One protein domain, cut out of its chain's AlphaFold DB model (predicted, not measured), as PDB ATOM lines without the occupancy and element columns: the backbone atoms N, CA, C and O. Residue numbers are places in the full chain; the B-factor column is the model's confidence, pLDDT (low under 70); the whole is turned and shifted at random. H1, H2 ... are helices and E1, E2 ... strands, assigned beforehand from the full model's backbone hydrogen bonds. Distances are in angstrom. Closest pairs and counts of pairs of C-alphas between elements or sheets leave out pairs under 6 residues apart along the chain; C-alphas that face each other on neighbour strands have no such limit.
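What this domain is: This is residues 219 to 232 and 246 to 316 of the 620 residues of an uncharacterized protein of Acidobacteria bacterium (UniProt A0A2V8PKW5). A long, twisted ribbon of four antiparallel strands has three short helices gathered at one end, while the looped link of the hairpin E3 and E4, residues 289 to 301, makes the other end. The printed part has 85 residues, in the order E1, E2, H1, H2, H3, E3, E4; the sheet's order is E1, E2, E3, E4, and the class is mixed, helices and strands. It is loose, with a radius of gyration of the C-alphas of 16.7 A, and spans 57 by 28 by 18 A, only just a rod.

How they stand to each other: In the sheet, E3, residues 281 to 288, and E4, residues 302 to 313, form a hairpin, with N 284 and O 306 at 2.8 A. E2, residues 247 to 253, is the antiparallel neighbour of E3, with N 250 and O 285 at 2.8 A. Edge strand E1, residues 227 to 231, is antiparallel to E2, with N 229 and O 249 at 2.8 A. H3, residues 276 to 280, is on the sheet at a height of 5.0 A, over none of its strands. H1, residues 254 to 262, only grazes the sheet and touches H3, the closest C-alphas being those of Tyr 255 and Trp 278, 4.6 A apart. H2, residues 269 to 274, is not on the sheet; it is near H1, and meets H3 only through their link. Each O i to N i+4 pair is within hydrogen-bond range in H1 and H2; H3 has 0 of 1, but 2 of 2 O i to N i+3 pairs.

Where its parts are: E1 begins at C-alpha 227 (188.437, 173.269, 141.608). E2 measures 20.2 A, E3 23.3 A and H1 12.2 A. E4, 31.7 A long, ends at C-alpha 313 (195.517, 186.436, 130.363).

The domain as a whole: The C-alphas of Ser 270 and Ala 295 are farthest apart, 57.8 A. Residues 233 to 245 are not printed, and C-alphas 232 and 246 are 6.4 A apart across this cut. The link E3 to E4 is long. Mean pLDDT of the printed part is 85.6; residues 224, 229 to 232, 294 and 297 to 299 are under 70.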
ATOM      1  N   GLN A 219     188.571 174.948 127.379       74.62
ATOM      2  CA  GLN A 219     188.721 176.388 127.620       74.62
ATOM      3  C   GLN A 219     190.105 176.734 128.198       74.62
ATOM      4  O   GLN A 219     190.707 175.963 128.961       74.62
ATOM      5  N   SER A 220     190.622 177.920 127.860       73.06
ATOM      6  CA  SER A 220     191.940 178.369 128.330       73.06
ATOM      7  C   SER A 220     191.959 178.698 129.821       73.06
ATOM      8  O   SER A 220     193.008 178.573 130.449       73.06
ATOM      9  N   SER A 221     190.826 179.083 130.414       74.38
ATOM     10  CA  SER A 221     190.757 179.520 131.808       74.38
ATOM     11  C   SER A 221     191.033 178.383 132.801       74.38
ATOM     12  O   SER A 221     190.661 177.224 132.613       74.38
ATOM     13  N   ALA A 222     191.714 178.738 133.889       70.69
ATOM     14  CA  ALA A 222     191.764 177.955 135.115       70.69
ATOM     15  C   ALA A 222     190.848 178.629 136.146       70.69
ATOM     16  O   ALA A 222     190.669 179.848 136.112       70.69
ATOM     17  N   SER A 223     190.252 177.847 137.045       71.88
ATOM     18  CA  SER A 223     189.548 178.398 138.207       71.88
ATOM     19  C   SER A 223     190.536 179.192 139.062       71.88
ATOM     20  O   SER A 223     191.620 178.695 139.330       71.88
ATOM     21  N   ASP A 224     190.170 180.393 139.518       61.19
ATOM     22  CA  ASP A 224     191.008 181.187 140.435       61.19
ATOM     23  C   ASP A 224     191.167 180.521 141.814       61.19
ATOM     24  O   ASP A 224     192.139 180.775 142.529       61.19
ATOM     25  N   LEU A 225     190.228 179.638 142.158       76.31
ATOM     26  CA  LEU A 225     190.161 178.878 143.402       76.31
ATOM     27  C   LEU A 225     190.404 177.385 143.152       76.31
ATOM     28  O   LEU A 225     190.462 176.933 142.005       76.31
ATOM     29  N   VAL A 226     190.493 176.606 144.232       74.62
ATOM     30  CA  VAL A 226     190.572 175.142 144.163       74.62
ATOM     31  C   VAL A 226     189.309 174.595 143.494       74.62
ATOM     32  O   VAL A 226     188.202 174.743 144.005       74.62
ATOM     33  N   GLY A 227     189.484 173.975 142.331       74.31
ATOM     34  CA  GLY A 227     188.437 173.269 141.608       74.31
ATOM     35  C   GLY A 227     188.556 171.770 141.846       74.31
ATOM     36  O   GLY A 227     189.624 171.191 141.649       74.31
ATOM     37  N   VAL A 228     187.460 171.127 142.235       72.50
ATOM     38  CA  VAL A 228     187.377 169.665 142.309       72.50
ATOM     39  C   VAL A 228     186.553 169.183 141.123       72.50
ATOM     40  O   VAL A 228     185.382 169.528 140.992       72.50
ATOM     41  N   ALA A 229     187.171 168.392 140.252       69.12
ATOM     42  CA  ALA A 229     186.499 167.695 139.171       69.12
ATOM     43  C   ALA A 229     186.264 166.246 139.609       69.12
ATOM     44  O   ALA A 229     187.202 165.457 139.732       69.12
ATOM     45  N   LEU A 230     185.003 165.905 139.863       67.75
ATOM     46  CA  LEU A 230     184.579 164.533 140.118       67.75
ATOM     47  C   LEU A 230     183.858 164.029 138.876       67.75
ATOM     48  O   LEU A 230     182.858 164.616 138.464       67.75
ATOM     49  N   ASN A 231     184.342 162.939 138.293       55.28
ATOM     50  CA  ASN A 231     183.564 162.213 137.303       55.28
ATOM     51  C   ASN A 231     182.779 161.126 138.043       55.28
ATOM     52  O   ASN A 231     183.293 160.041 138.315       55.28
ATOM     53  N   LEU A 232     181.551 161.468 138.434       52.31
ATOM     54  CA  LEU A 232     180.604 160.573 139.101       52.31
ATOM     55  C   LEU A 232     179.873 159.726 138.045       52.31
ATOM     56  O   LEU A 232     178.664 159.855 137.851       52.31
ATOM     57  N   ASN A 246     185.511 155.348 138.222       79.19
ATOM     58  CA  ASN A 246     185.515 156.520 139.095       79.19
ATOM     59  C   ASN A 246     186.832 157.279 138.921       79.19
ATOM     60  O   ASN A 246     187.911 156.713 139.108       79.19
ATOM     61  N   SER A 247     186.752 158.567 138.594       80.75
ATOM     62  CA  SER A 247     187.921 159.451 138.577       80.75
ATOM     63  C   SER A 247     187.654 160.722 139.367       80.75
ATOM     64  O   SER A 247     186.548 161.265 139.364       80.75
ATOM     65  N   ALA A 248     188.686 161.177 140.068       84.38
ATOM     66  CA  ALA A 248     188.674 162.411 140.833       84.38
ATOM     67  C   ALA A 248     189.968 163.169 140.552       84.38
ATOM     68  O   ALA A 248     191.059 162.602 140.619       84.38
ATOM     69  N   ALA A 249     189.855 164.455 140.247       85.69
ATOM     70  CA  ALA A 249     190.991 165.343 140.079       85.69
ATOM     71  C   ALA A 249     190.750 166.648 140.832       85.69
ATOM     72  O   ALA A 249     189.657 167.209 140.818       85.69
ATOM     73  N   ILE A 250     191.793 167.144 141.481       86.50
ATOM     74  CA  ILE A 250     191.822 168.436 142.152       86.50
ATOM     75  C   ILE A 250     192.746 169.330 141.338       86.50
ATOM     76  O   ILE A 250     193.879 168.959 141.033       86.50
ATOM     77  N   THR A 251     192.256 170.508 140.974       87.75
ATOM     78  CA  THR A 251     193.042 171.549 140.316       87.75
ATOM     79  C   THR A 251     193.137 172.753 141.237       87.75
ATOM     80  O   THR A 251     192.121 173.249 141.711       87.75
ATOM     81  N   ALA A 252     194.347 173.241 141.486       91.06
ATOM     82  CA  ALA A 252     194.588 174.429 142.297       91.06
ATOM     83  C   ALA A 252     195.504 175.398 141.549       91.06
ATOM     84  O   ALA A 252     196.444 174.983 140.865       91.06
ATOM     85  N   THR A 253     195.255 176.701 141.677       93.12
ATOM     86  CA  THR A 253     196.184 177.715 141.167       93.12
ATOM     87  C   THR A 253     197.351 177.869 142.122       93.12
ATOM     88  O   THR A 253     197.201 177.730 143.340       93.12
ATOM     89  N   ALA A 254     198.518 178.219 141.586       95.81
ATOM     90  CA  ALA A 254     199.669 178.568 142.402       95.81
ATOM     91  C   ALA A 254     199.331 179.746 143.335       95.81
ATOM     92  O   ALA A 254     199.790 179.769 144.472       95.81
ATOM     93  N   TYR A 255     198.442 180.650 142.901       93.75
ATOM     94  CA  TYR A 255     197.846 181.700 143.732       93.75
ATOM     95  C   TYR A 255     197.082 181.152 144.945       93.75
ATOM     96  O   TYR A 255     197.398 181.544 146.062       93.75
ATOM     97  N   SER A 256     196.137 180.219 144.759       92.12
ATOM     98  CA  SER A 256     195.371 179.645 145.881       92.12
ATOM     99  C   SER A 256     196.245 178.872 146.873       92.12
ATOM    100  O   SER A 256     196.008 178.899 148.078       92.12
ATOM    101  N   LEU A 257     197.296 178.209 146.379       94.19
ATOM    102  CA  LEU A 257     198.263 177.526 147.233       94.19
ATOM    103  C   LEU A 257     199.108 178.547 148.002       94.19
ATOM    104  O   LEU A 257     199.344 178.383 149.196       94.19
ATOM    105  N   TYR A 258     199.534 179.620 147.336       95.75
ATOM    106  CA  TYR A 258     200.319 180.686 147.945       95.75
ATOM    107  C   TYR A 258     199.527 181.462 149.011       95.75
ATOM    108  O   TYR A 258     200.073 181.729 150.081       95.75
ATOM    109  N   SER A 259     198.247 181.773 148.770       95.19
ATOM    110  CA  SER A 259     197.377 182.415 149.767       95.19
ATOM    111  C   SER A 259     197.166 181.519 150.987       95.19
ATOM    112  O   SER A 259     197.319 181.979 152.116       95.19
ATOM    113  N   ALA A 260     196.922 180.219 150.775       93.75
ATOM    114  CA  ALA A 260     196.774 179.248 151.858       93.75
ATOM    115  C   ALA A 260     198.053 179.119 152.701       93.75
ATOM    116  O   ALA A 260     197.987 179.134 153.927       93.75
ATOM    117  N   LEU A 261     199.229 179.066 152.062       95.81
ATOM    118  CA  LEU A 261     200.523 179.026 152.758       95.81
ATOM    119  C   LEU A 261     200.809 180.294 153.576       95.81
ATOM    120  O   LEU A 261     201.556 180.237 154.550       95.81
ATOM    121  N   ARG A 262     200.243 181.436 153.175       96.69
ATOM    122  CA  ARG A 262     200.371 182.719 153.879       96.69
ATOM    123  C   ARG A 262     199.263 182.974 154.901       96.69
ATOM    124  O   ARG A 262     199.383 183.939 155.645       96.69
ATOM    125  N   ASN A 263     198.240 182.117 154.962       95.81
ATOM    126  CA  ASN A 263     197.018 182.340 155.740       95.81
ATOM    127  C   ASN A 263     196.333 183.682 155.398       95.81
ATOM    128  O   ASN A 263     195.829 184.375 156.277       95.81
ATOM    129  N   GLU A 264     196.358 184.052 154.116       96.25
ATOM    130  CA  GLU A 264     195.752 185.276 153.575       96.25
ATOM    131  C   GLU A 264     194.459 184.932 152.824       96.25
ATOM    132  O   GLU A 264     194.356 183.871 152.193       96.25
ATOM    133  N   GLU A 265     193.472 185.828 152.854       90.62
ATOM    134  CA  GLU A 265     192.205 185.622 152.152       90.62
ATOM    135  C   GLU A 265     192.409 185.749 150.626       90.62
ATOM    136  O   GLU A 265     192.783 186.817 150.138       90.62
ATOM    137  N   PRO A 266     192.134 184.700 149.819       84.12
ATOM    138  CA  PRO A 266     192.361 184.739 148.370       84.12
ATOM    139  C   PRO A 266     191.441 185.722 147.632       84.12
ATOM    140  O   PRO A 266     191.662 185.981 146.447       84.12
ATOM    141  N   LEU A 267     190.412 186.240 148.303       83.56
ATOM    142  CA  LEU A 267     189.460 187.207 147.766       83.56
ATOM    143  C   LEU A 267     189.757 188.648 148.206       83.56
ATOM    144  O   LEU A 267     189.076 189.553 147.727       83.56
ATOM    145  N   ASP A 268     190.775 188.883 149.048       83.94
ATOM    146  CA  ASP A 268     191.207 190.245 149.372       83.94
ATOM    147  C   ASP A 268     191.710 190.944 148.093       83.94
ATOM    148  O   ASP A 268     192.699 190.499 147.496       83.94
ATOM    149  N   PRO A 269     191.094 192.064 147.662       80.88
ATOM    150  CA  PRO A 269     191.504 192.774 146.455       80.88
ATOM    151  C   PRO A 269     192.975 193.205 146.477       80.88
ATOM    152  O   PRO A 269     193.625 193.245 145.426       80.88
ATOM    153  N   SER A 270     193.523 193.532 147.654       88.50
ATOM    154  CA  SER A 270     194.914 193.978 147.776       88.50
ATOM    155  C   SER A 270     195.893 192.827 147.525       88.50
ATOM    156  O   SER A 270     196.876 192.978 146.790       88.50
ATOM    157  N   PHE A 271     195.624 191.656 148.104       90.19
ATOM    158  CA  PHE A 271     196.408 190.446 147.909       90.19
ATOM    159  C   PHE A 271     196.258 189.914 146.478       90.19
ATOM    160  O   PHE A 271     197.264 189.597 145.833       90.19
ATOM    161  N   TYR A 272     195.028 189.913 145.957       88.00
ATOM    162  CA  TYR A 272     194.676 189.482 144.604       88.00
ATOM    163  C   TYR A 272     195.432 190.262 143.530       88.00
ATOM    164  O   TYR A 272     196.085 189.673 142.666       88.00
ATOM    165  N   ASN A 273     195.418 191.596 143.612       88.00
ATOM    166  CA  ASN A 273     196.100 192.445 142.637       88.00
ATOM    167  C   ASN A 273     197.631 192.326 142.721       88.00
ATOM    168  O   ASN A 273     198.301 192.343 141.686       88.00
ATOM    169  N   ARG A 274     198.194 192.169 143.930       95.25
ATOM    170  CA  ARG A 274     199.649 192.030 144.135       95.25
ATOM    171  C   ARG A 274     200.215 190.711 143.610       95.25
ATOM    172  O   ARG A 274     201.356 190.688 143.160       95.25
ATOM    173  N   HIS A 275     199.435 189.630 143.635       95.38
ATOM    174  CA  HIS A 275     199.905 188.286 143.277       95.38
ATOM    175  C   HIS A 275     199.262 187.735 141.999       95.38
ATOM    176  O   HIS A 275     199.231 186.521 141.794       95.38
ATOM    177  N   ARG A 276     198.791 188.612 141.104       90.44
ATOM    178  CA  ARG A 276     198.104 188.226 139.859       90.44
ATOM    179  C   ARG A 276     198.870 187.212 139.004       90.44
ATOM    180  O   ARG A 276     198.264 186.328 138.410       90.44
ATOM    181  N   ASP A 277     200.201 187.290 138.963       94.56
ATOM    182  CA  ASP A 277     201.007 186.415 138.105       94.56
ATOM    183  C   ASP A 277     200.974 184.951 138.571       94.56
ATOM    184  O   ASP A 277     201.078 184.040 137.751       94.56
ATOM    185  N   TRP A 278     200.714 184.704 139.861       95.25
ATOM    186  CA  TRP A 278     200.542 183.356 140.412       95.25
ATOM    187  C   TRP A 278     199.242 182.684 139.957       95.25
ATOM    188  O   TRP A 278     199.127 181.461 140.020       95.25
ATOM    189  N   ARG A 279     198.264 183.448 139.459       91.31
ATOM    190  CA  ARG A 279     197.010 182.904 138.907       91.31
ATOM    191  C   ARG A 279     197.191 182.327 137.510       91.31
ATOM    192  O   ARG A 279     196.366 181.548 137.048       91.31
ATOM    193  N   ARG A 280     198.288 182.682 136.839       94.69
ATOM    194  CA  ARG A 280     198.600 182.154 135.512       94.69
ATOM    195  C   ARG A 280     199.004 180.693 135.547       94.69
ATOM    196  O   ARG A 280     198.914 180.049 134.514       94.69
ATOM    197  N   LEU A 281     199.452 180.179 136.689       96.19
ATOM    198  CA  LEU A 281     199.904 178.802 136.832       96.19
ATOM    199  C   LEU A 281     198.898 178.004 137.660       96.19
ATOM    200  O   LEU A 281     198.573 178.386 138.783       96.19
ATOM    201  N   SER A 282     198.445 176.873 137.133       94.75
ATOM    202  CA  SER A 282     197.610 175.920 137.863       94.75
ATOM    203  C   SER A 282     198.165 174.511 137.766       94.75
ATOM    204  O   SER A 282     198.741 174.135 136.746       94.75
ATOM    205  N   PHE A 283     197.942 173.731 138.814       95.06
ATOM    206  CA  PHE A 283     198.356 172.341 138.927       95.06
ATOM    207  C   PHE A 283     197.132 171.457 139.082       95.06
ATOM    208  O   PHE A 283     196.210 171.808 139.815       95.06
ATOM    209  N   THR A 284     197.153 170.300 138.435       92.38
ATOM    210  CA  THR A 284     196.119 169.275 138.544       92.38
ATOM    211  C   THR A 284     196.746 168.007 139.097       92.38
ATOM    212  O   THR A 284     197.762 167.541 138.584       92.38
ATOM    213  N   LEU A 285     196.138 167.437 140.131       94.19
ATOM    214  CA  LEU A 285     196.482 166.129 140.673       94.19
ATOM    215  C   LEU A 285     195.200 165.314 140.786       94.19
ATOM    216  O   LEU A 285     194.214 165.777 141.351       94.19
ATOM    217  N   GLY A 286     195.200 164.098 140.265       92.69
ATOM    218  CA  GLY A 286     194.033 163.236 140.321       92.69
ATOM    219  C   GLY A 286     194.380 161.765 140.281       92.69
ATOM    220  O   GLY A 286     195.537 161.370 140.117       92.69
ATOM    221  N   PHE A 287     193.347 160.951 140.410       91.06
ATOM    222  CA  PHE A 287     193.425 159.522 140.207       91.06
ATOM    223  C   PHE A 287     192.200 159.019 139.448       91.06
ATOM    224  O   PHE A 287     191.116 159.599 139.498       91.06
ATOM    225  N   GLU A 288     192.383 157.914 138.744       89.06
ATOM    226  CA  GLU A 288     191.315 157.155 138.109       89.06
ATOM    227  C   GLU A 288     191.422 155.727 138.615       89.06
ATOM    228  O   GLU A 288     192.457 155.076 138.436       89.06
ATOM    229  N   LYS A 289     190.373 155.270 139.302       86.25
ATOM    230  CA  LYS A 289     190.313 153.912 139.823       86.25
ATOM    231  C   LYS A 289     190.317 152.958 138.640       86.25
ATOM    232  O   LYS A 289     189.551 153.140 137.688       86.25
ATOM    233  N   GLY A 290     191.217 151.983 138.673       77.94
ATOM    234  CA  GLY A 290     191.275 151.016 137.592       77.94
ATOM    235  C   GLY A 290     190.021 150.140 137.560       77.94
ATOM    236  O   GLY A 290     189.327 149.949 138.557       77.94
ATOM    237  N   GLN A 291     189.700 149.666 136.365       74.94
ATOM    238  CA  GLN A 291     188.596 148.757 136.107       74.94
ATOM    239  C   GLN A 291     189.085 147.315 136.301       74.94
ATOM    240  O   GLN A 291     190.149 146.948 135.787       74.94
ATOM    241  N   ALA A 292     188.331 146.493 137.025       70.12
ATOM    242  CA  ALA A 292     188.600 145.061 137.063       70.12
ATOM    243  C   ALA A 292     188.364 144.495 135.656       70.12
ATOM    244  O   ALA A 292     187.274 144.619 135.091       70.12
ATOM    245  N   ASN A 293     189.393 143.907 135.048       71.88
ATOM    246  CA  ASN A 293     189.199 143.205 133.782       71.88
ATOM    247  C   ASN A 293     188.349 141.946 134.024       71.88
ATOM    248  O   ASN A 293     188.347 141.405 135.127       71.88
ATOM    249  N   ALA A 294     187.691 141.418 132.984       69.44
ATOM    250  CA  ALA A 294     186.873 140.195 133.070       69.44
ATOM    251  C   ALA A 294     187.624 138.968 133.639       69.44
ATOM    252  O   ALA A 294     187.002 138.016 134.097       69.44
ATOM    253  N   ALA A 295     188.960 139.007 133.647       74.88
ATOM    254  CA  ALA A 295     189.834 138.010 134.261       74.88
ATOM    255  C   ALA A 295     190.081 138.218 135.775       74.88
ATOM    256  O   ALA A 295     190.965 137.577 136.337       74.88
ATOM    257  N   GLY A 296     189.380 139.147 136.436       71.62
ATOM    258  CA  GLY A 296     189.546 139.446 137.867       71.62
ATOM    259  C   GLY A 296     190.862 140.148 138.226       71.62
ATOM    260  O   GLY A 296     191.164 140.330 139.402       71.62
ATOM    261  N   GLN A 297     191.661 140.549 137.234       68.50
ATOM    262  CA  GLN A 297     192.832 141.385 137.470       68.50
ATOM    263  C   GLN A 297     192.379 142.833 137.644       68.50
ATOM    264  O   GLN A 297     191.958 143.478 136.679       68.50
ATOM    265  N   ASP A 298     192.484 143.332 138.875       66.25
ATOM    266  CA  ASP A 298     192.365 144.755 139.174       66.25
ATOM    267  C   ASP A 298     193.438 145.507 138.390       66.25
ATOM    268  O   ASP A 298     194.636 145.433 138.698       66.25
ATOM    269  N   THR A 299     193.017 146.252 137.363       68.94
ATOM    270  CA  THR A 299     193.901 147.288 136.843       68.94
ATOM    271  C   THR A 299     194.119 148.270 137.986       68.94
ATOM    272  O   THR A 299     193.189 148.690 138.668       68.94
ATOM    273  N   ARG A 300     195.382 148.542 138.305       80.25
ATOM    274  CA  ARG A 300     195.700 149.410 139.438       80.25
ATOM    275  C   ARG A 300     195.313 150.849 139.116       80.25
ATOM    276  O   ARG A 300     195.348 151.261 137.956       80.25
ATOM    277  N   ASP A 301     195.049 151.611 140.169       89.44
ATOM    278  CA  ASP A 301     194.757 153.037 140.085       89.44
ATOM    279  C   ASP A 301     195.781 153.783 139.225       89.44
ATOM    280  O   ASP A 301     196.997 153.571 139.305       89.44
ATOM    281  N   THR A 302     195.250 154.661 138.386       91.25
ATOM    282  CA  THR A 302     196.003 155.540 137.503       91.25
ATOM    283  C   THR A 302     196.194 156.883 138.188       91.25
ATOM    284  O   THR A 302     195.241 157.425 138.740       91.25
ATOM    285  N   THR A 303     197.397 157.448 138.128       94.44
ATOM    286  CA  THR A 303     197.677 158.790 138.650       94.44
ATOM    287  C   THR A 303     197.644 159.803 137.516       94.44
ATOM    288  O   THR A 303     198.249 159.590 136.468       94.44
ATOM    289  N   ILE A 304     196.954 160.917 137.731       93.69
ATOM    290  CA  ILE A 304     196.893 162.050 136.812       93.69
ATOM    291  C   ILE A 304     197.672 163.200 137.446       93.69
ATOM    292  O   ILE A 304     197.423 163.558 138.597       93.69
ATOM    293  N   ALA A 305     198.607 163.783 136.707       96.06
ATOM    294  CA  ALA A 305     199.329 164.977 137.125       96.06
ATOM    295  C   ALA A 305     199.412 165.948 135.951       96.06
ATOM    296  O   ALA A 305     199.681 165.540 134.827       96.06
ATOM    297  N   GLY A 306     199.193 167.234 136.183       95.56
ATOM    298  CA  GLY A 306     199.246 168.224 135.119       95.56
ATOM    299  C   GLY A 306     199.566 169.619 135.614       95.56
ATOM    300  O   GLY A 306     199.444 169.930 136.798       95.56
ATOM    301  N   ALA A 307     199.982 170.461 134.681       96.81
ATOM    302  CA  ALA A 307     200.182 171.881 134.883       96.81
ATOM    303  C   ALA A 307     199.625 172.649 133.681       96.81
ATOM    304  O   ALA A 307     199.731 172.200 132.541       96.81
ATOM    305  N   LYS A 308     199.048 173.822 133.932       96.19
ATOM    306  CA  LYS A 308     198.585 174.755 132.901       96.19
ATOM    307  C   LYS A 308     199.145 176.142 133.196       96.19
ATOM    308  O   LYS A 308     199.139 176.576 134.345       96.19
ATOM    309  N   TYR A 309     199.630 176.817 132.161       97.00
ATOM    310  CA  TYR A 309     200.170 178.166 132.218       97.00
ATOM    311  C   TYR A 309     199.445 179.100 131.239       97.00
ATOM    312  O   TYR A 309     199.437 178.862 130.032       97.00
ATOM    313  N   LEU A 310     198.854 180.179 131.750       96.38
ATOM    314  CA  LEU A 310     198.229 181.253 130.979       96.38
ATOM    315  C   LEU A 310     199.302 182.231 130.480       96.38
ATOM    316  O   LEU A 310     199.698 183.149 131.201       96.38
ATOM    317  N   ILE A 311     199.742 182.068 129.232       96.94
ATOM    318  CA  ILE A 311     200.689 182.988 128.584       96.94
ATOM    319  C   ILE A 311     200.046 184.365 128.401       96.94
ATOM    320  O   ILE A 311     200.630 185.392 128.747       96.94
ATOM    321  N   ILE A 312     198.834 184.389 127.843       95.94
ATOM    322  CA  ILE A 312     198.065 185.614 127.623       95.94
ATOM    323  C   ILE A 312     196.809 185.503 128.477       95.94
ATOM    324  O   ILE A 312     196.010 184.590 128.306       95.94
ATOM    325  N   SER A 313     196.630 186.437 129.407       94.94
ATOM    326  CA  SER A 313     195.517 186.436 130.363       94.94
ATOM    327  C   SER A 313     194.777 187.773 130.346       94.94
ATOM    328  O   SER A 313     194.510 188.358 131.393       94.94
ATOM    329  N   ARG A 314     194.471 188.311 129.155       95.50
ATOM    330  CA  ARG A 314     193.896 189.662 129.045       95.50
ATOM    331  C   ARG A 314     192.452 189.746 129.542       95.50
ATOM    332  O   ARG A 314     191.979 190.857 129.709       95.50
ATOM    333  N   ARG A 315     191.771 188.628 129.819       92.25
ATOM    334  CA  ARG A 315     190.457 188.614 130.495       92.25
ATOM    335  C   ARG A 315     190.531 188.749 132.017       92.25
ATOM    336  O   ARG A 315     189.503 188.761 132.678       92.25
ATOM    337  N   ASP A 316     191.726 188.815 132.593       89.19
ATOM    338  CA  ASP A 316     191.861 189.064 134.023       89.19
ATOM    339  C   ASP A 316     191.400 190.496 134.336       89.19
ATOM    340  O   ASP A 316     191.904 191.461 133.755       89.19
TER     341      ASP A 316